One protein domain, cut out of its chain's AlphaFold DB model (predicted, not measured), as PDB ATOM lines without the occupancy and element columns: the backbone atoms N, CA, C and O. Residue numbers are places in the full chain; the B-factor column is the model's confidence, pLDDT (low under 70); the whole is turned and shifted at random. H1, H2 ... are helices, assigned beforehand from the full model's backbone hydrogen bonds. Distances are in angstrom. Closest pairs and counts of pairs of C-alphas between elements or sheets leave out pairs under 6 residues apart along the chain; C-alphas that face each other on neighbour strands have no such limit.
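What this domain is: This is residues 256 to 295 of the 295 residues of an uncharacterized protein of Streptomyces hygroscopicus subsp. limoneus (UniProt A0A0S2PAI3). One long, nearly straight helix, H2, makes the length, and a short helix, H1, is set off to the side of its first end, like the foot of an L. Residues 274 to 295, of which 274 to 293 belong to H2, stick out free. The printed part has 40 residues with two named helices, H1 then H2, and no named strand: all helix. It is extended, with a radius of gyration of the C-alphas of 15.3 A and spans of 47 by 19 by 7 A.

How they stand to each other: Start at Met 256 and go on to H1, residues 258 to 262. A tight link of 4 residues then leads to H2, residues 267 to 293. H1 and H2 are apart, with no C-alpha of the one within 8 A of the other. In both, every O i to N i+4 pair is within hydrogen-bond range.

Where its parts are: Find C-alpha 258 at (-11.452, -45.823, 33.197); H1 runs 6.3 A from there to C-alpha 262. Find C-alpha 267 at (-14.340, -54.072, 22.814); H2 runs 39.5 A to C-alpha 293 at (23.400, -44.664, 15.851).

The domain as a whole: The C-alphas of Asn 263 and Arg 295, the chain's last residue, are the two farthest apart, at 46.8 A. The printed part has no cut. Its mean pLDDT is 78.6; look for values under 70 at residues 260 to 264 and 294 to 295.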
ATOM      1  N   MET A 256      -8.241 -40.001  30.652       75.19
ATOM      2  CA  MET A 256      -9.654 -40.227  30.958       75.19
ATOM      3  C   MET A 256      -9.790 -41.262  32.076       75.19
ATOM      4  O   MET A 256      -9.044 -42.239  32.135       75.19
ATOM      5  N   HIS A 257     -10.761 -41.065  32.969       78.12
ATOM      6  CA  HIS A 257     -11.016 -42.044  34.020       78.12
ATOM      7  C   HIS A 257     -11.511 -43.357  33.378       78.12
ATOM      8  O   HIS A 257     -12.357 -43.285  32.483       78.12
ATOM      9  N   PRO A 258     -11.061 -44.550  33.816       74.56
ATOM     10  CA  PRO A 258     -11.452 -45.823  33.197       74.56
ATOM     11  C   PRO A 258     -12.972 -46.011  33.078       74.56
ATOM     12  O   PRO A 258     -13.466 -46.510  32.073       74.56
ATOM     13  N   GLU A 259     -13.733 -45.516  34.055       75.12
ATOM     14  CA  GLU A 259     -15.204 -45.542  34.049       75.12
ATOM     15  C   GLU A 259     -15.843 -44.689  32.937       75.12
ATOM     16  O   GLU A 259     -16.945 -44.984  32.482       75.12
ATOM     17  N   GLN A 260     -15.162 -43.641  32.465       69.50
ATOM     18  CA  GLN A 260     -15.617 -42.841  31.323       69.50
ATOM     19  C   GLN A 260     -15.389 -43.576  30.002       69.50
ATOM     20  O   GLN A 260     -16.156 -43.394  29.066       69.50
ATOM     21  N   ILE A 261     -14.358 -44.418  29.933       68.56
ATOM     22  CA  ILE A 261     -14.028 -45.208  28.744       68.56
ATOM     23  C   ILE A 261     -14.968 -46.416  28.643       68.56
ATOM     24  O   ILE A 261     -15.498 -46.684  27.568       68.56
ATOM     25  N   LEU A 262     -15.262 -47.080  29.767       66.81
ATOM     26  CA  LEU A 262     -16.157 -48.246  29.830       66.81
ATOM     27  C   LEU A 262     -17.586 -47.969  29.334       66.81
ATOM     28  O   LEU A 262     -18.256 -48.885  28.872       66.81
ATOM     29  N   ASN A 263     -18.053 -46.721  29.427       67.62
ATOM     30  CA  ASN A 263     -19.396 -46.331  28.989       67.62
ATOM     31  C   ASN A 263     -19.482 -45.939  27.503       67.62
ATOM     32  O   ASN A 263     -20.585 -45.729  27.003       67.62
ATOM     33  N   ILE A 264     -18.346 -45.779  26.813       68.38
ATOM     34  CA  ILE A 264     -18.289 -45.165  25.474       68.38
ATOM     35  C   ILE A 264     -17.559 -46.063  24.466       68.38
ATOM     36  O   ILE A 264     -17.902 -46.051  23.288       68.38
ATOM     37  N   ALA A 265     -16.568 -46.837  24.911       74.12
ATOM     38  CA  ALA A 265     -15.774 -47.708  24.055       74.12
ATOM     39  C   ALA A 265     -16.304 -49.145  24.099       74.12
ATOM     40  O   ALA A 265     -16.414 -49.752  25.168       74.12
ATOM     41  N   ASP A 266     -16.599 -49.702  22.929       82.75
ATOM     42  CA  ASP A 266     -16.801 -51.136  22.774       82.75
ATOM     43  C   ASP A 266     -15.456 -51.885  22.776       82.75
ATOM     44  O   ASP A 266     -14.367 -51.307  22.845       82.75
ATOM     45  N   ARG A 267     -15.530 -53.218  22.751       78.44
ATOM     46  CA  ARG A 267     -14.340 -54.072  22.814       78.44
ATOM     47  C   ARG A 267     -13.411 -53.873  21.615       78.44
ATOM     48  O   ARG A 267     -12.201 -53.901  21.794       78.44
ATOM     49  N   GLU A 268     -13.978 -53.619  20.440       84.88
ATOM     50  CA  GLU A 268     -13.232 -53.332  19.212       84.88
ATOM     51  C   GLU A 268     -12.418 -52.037  19.354       84.88
ATOM     52  O   GLU A 268     -11.211 -52.042  19.129       84.88
ATOM     53  N   THR A 269     -13.029 -50.969  19.875       80.56
ATOM     54  CA  THR A 269     -12.349 -49.693  20.158       80.56
ATOM     55  C   THR A 269     -11.198 -49.859  21.163       80.56
ATOM     56  O   THR A 269     -10.153 -49.218  21.039       80.56
ATOM     57  N   LEU A 270     -11.362 -50.718  22.177       80.06
ATOM     58  CA  LEU A 270     -10.310 -51.007  23.160       80.06
ATOM     59  C   LEU A 270      -9.152 -51.820  22.561       80.06
ATOM     60  O   LEU A 270      -7.987 -51.572  22.897       80.06
ATOM     61  N   ASP A 271      -9.454 -52.764  21.670       83.06
ATOM     62  CA  ASP A 271      -8.453 -53.560  20.959       83.06
ATOM     63  C   ASP A 271      -7.654 -52.681  19.977       83.06
ATOM     64  O   ASP A 271      -6.421 -52.734  19.965       83.06
ATOM     65  N   GLU A 272      -8.323 -51.783  19.245       82.00
ATOM     66  CA  GLU A 272      -7.674 -50.783  18.387       82.00
ATOM     67  C   GLU A 272      -6.767 -49.843  19.185       82.00
ATOM     68  O   GLU A 272      -5.617 -49.606  18.809       82.00
ATOM     69  N   LEU A 273      -7.249 -49.332  20.322       79.31
ATOM     70  CA  LEU A 273      -6.459 -48.462  21.188       79.31
ATOM     71  C   LEU A 273      -5.197 -49.181  21.693       79.31
ATOM     72  O   LEU A 273      -4.109 -48.599  21.718       79.31
ATOM     73  N   THR A 274      -5.326 -50.459  22.051       84.69
ATOM     74  CA  THR A 274      -4.206 -51.307  22.479       84.69
ATOM     75  C   THR A 274      -3.175 -51.491  21.361       84.69
ATOM     76  O   THR A 274      -1.970 -51.377  21.607       84.69
ATOM     77  N   GLU A 275      -3.622 -51.729  20.126       86.94
ATOM     78  CA  GLU A 275      -2.741 -51.880  18.964       86.94
ATOM     79  C   GLU A 275      -2.017 -50.575  18.606       86.94
ATOM     80  O   GLU A 275      -0.816 -50.577  18.306       86.94
ATOM     81  N   VAL A 276      -2.706 -49.438  18.724       81.25
ATOM     82  CA  VAL A 276      -2.108 -48.108  18.549       81.25
ATOM     83  C   VAL A 276      -0.997 -47.873  19.573       81.25
ATOM     84  O   VAL A 276       0.084 -47.414  19.195       81.25
ATOM     85  N   PHE A 277      -1.202 -48.221  20.849       82.38
ATOM     86  CA  PHE A 277      -0.154 -48.087  21.868       82.38
ATOM     87  C   PHE A 277       1.056 -48.975  21.598       82.38
ATOM     88  O   PHE A 277       2.191 -48.519  21.755       82.38
ATOM     89  N   ARG A 278       0.833 -50.217  21.160       85.81
ATOM     90  CA  ARG A 278       1.909 -51.150  20.801       85.81
ATOM     91  C   ARG A 278       2.732 -50.620  19.629       85.81
ATOM     92  O   ARG A 278       3.951 -50.512  19.728       85.81
ATOM     93  N   THR A 279       2.055 -50.183  18.571       84.38
ATOM     94  CA  THR A 279       2.693 -49.596  17.387       84.38
ATOM     95  C   THR A 279       3.488 -48.337  17.744       84.38
ATOM     96  O   THR A 279       4.600 -48.138  17.253       84.38
ATOM     97  N   LEU A 280       2.946 -47.486  18.622       81.06
ATOM     98  CA  LEU A 280       3.626 -46.283  19.095       81.06
ATOM     99  C   LEU A 280       4.899 -46.624  19.884       81.06
ATOM    100  O   LEU A 280       5.938 -46.010  19.645       81.06
ATOM    101  N   ALA A 281       4.831 -47.597  20.795       84.69
ATOM    102  CA  ALA A 281       5.980 -48.043  21.581       84.69
ATOM    103  C   ALA A 281       7.104 -48.584  20.680       84.69
ATOM    104  O   ALA A 281       8.257 -48.168  20.814       84.69
ATOM    105  N   ASP A 282       6.757 -49.414  19.694       86.81
ATOM    106  CA  ASP A 282       7.706 -49.932  18.702       86.81
ATOM    107  C   ASP A 282       8.350 -48.813  17.877       86.81
ATOM    108  O   ASP A 282       9.541 -48.858  17.547       86.81
ATOM    109  N   TRP A 283       7.572 -47.791  17.519       87.94
ATOM    110  CA  TRP A 283       8.071 -46.658  16.749       87.94
ATOM    111  C   TRP A 283       9.021 -45.778  17.568       87.94
ATOM    112  O   TRP A 283      10.066 -45.372  17.057       87.94
ATOM    113  N   ILE A 284       8.712 -45.544  18.849       84.81
ATOM    114  CA  ILE A 284       9.588 -44.825  19.785       84.81
ATOM    115  C   ILE A 284      10.926 -45.556  19.923       84.81
ATOM    116  O   ILE A 284      11.968 -44.937  19.705       84.81
ATOM    117  N   ALA A 285      10.907 -46.871  20.157       86.06
ATOM    118  CA  ALA A 285      12.123 -47.676  20.271       86.06
ATOM    119  C   ALA A 285      12.988 -47.614  18.995       86.06
ATOM    120  O   ALA A 285      14.209 -47.462  19.058       86.06
ATOM    121  N   LYS A 286      12.361 -47.656  17.808       85.12
ATOM    122  CA  LYS A 286      13.061 -47.492  16.519       85.12
ATOM    123  C   LYS A 286      13.687 -46.106  16.363       85.12
ATOM    124  O   LYS A 286      14.773 -45.995  15.793       85.12
ATOM    125  N   ILE A 287      13.022 -45.051  16.835       82.19
ATOM    126  CA  ILE A 287      13.554 -43.681  16.785       82.19
ATOM    127  C   ILE A 287      14.736 -43.525  17.739       82.19
ATOM    128  O   ILE A 287      15.739 -42.929  17.352       82.19
ATOM    129  N   GLU A 288      14.633 -44.043  18.960       82.38
ATOM    130  CA  GLU A 288      15.709 -43.983  19.954       82.38
ATOM    131  C   GLU A 288      16.953 -44.727  19.466       82.38
ATOM    132  O   GLU A 288      18.025 -44.130  19.410       82.38
ATOM    133  N   CYS A 289      16.786 -45.948  18.952       83.81
ATOM    134  CA  CYS A 289      17.865 -46.722  18.335       83.81
ATOM    135  C   CYS A 289      18.544 -45.960  17.179       83.81
ATOM    136  O   CYS A 289      19.769 -45.878  17.097       83.81
ATOM    137  N   ARG A 290      17.768 -45.303  16.305       79.88
ATOM    138  CA  ARG A 290      18.330 -44.473  15.221       79.88
ATOM    139  C   ARG A 290      19.047 -43.219  15.724       79.88
ATOM    140  O   ARG A 290      20.016 -42.798  15.101       79.88
ATOM    141  N   LYS A 291      18.585 -42.612  16.822       78.19
ATOM    142  CA  LYS A 291      19.241 -41.450  17.445       78.19
ATOM    143  C   LYS A 291      20.554 -41.822  18.130       78.19
ATOM    144  O   LYS A 291      21.454 -40.990  18.154       78.19
ATOM    145  N   GLU A 292      20.658 -43.031  18.670       75.50
ATOM    146  CA  GLU A 292      21.902 -43.561  19.238       75.50
ATOM    147  C   GLU A 292      22.940 -43.864  18.154       75.50
ATOM    148  O   GLU A 292      24.104 -43.542  18.337       75.50
ATOM    149  N   ILE A 293      22.516 -44.394  17.001       73.94
ATOM    150  CA  ILE A 293      23.400 -44.664  15.851       73.94
ATOM    151  C   ILE A 293      23.893 -43.370  15.174       73.94
ATOM    152  O   ILE A 293      24.948 -43.360  14.546       73.94
ATOM    153  N   ALA A 294      23.124 -42.283  15.262       61.72
ATOM    154  CA  ALA A 294      23.449 -40.994  14.645       61.72
ATOM    155  C   ALA A 294      24.312 -40.063  15.525       61.72
ATOM    156  O   ALA A 294      24.614 -38.948  15.092       61.72
ATOM    157  N   ARG A 295      24.659 -40.480  16.749       53.75
ATOM    158  CA  ARG A 295      25.585 -39.782  17.657       53.75
ATOM    159  C   ARG A 295      26.987 -40.364  17.552       53.75
ATOM    160  O   ARG A 295      27.929 -39.555  17.681       53.75
TER     161      ARG A 295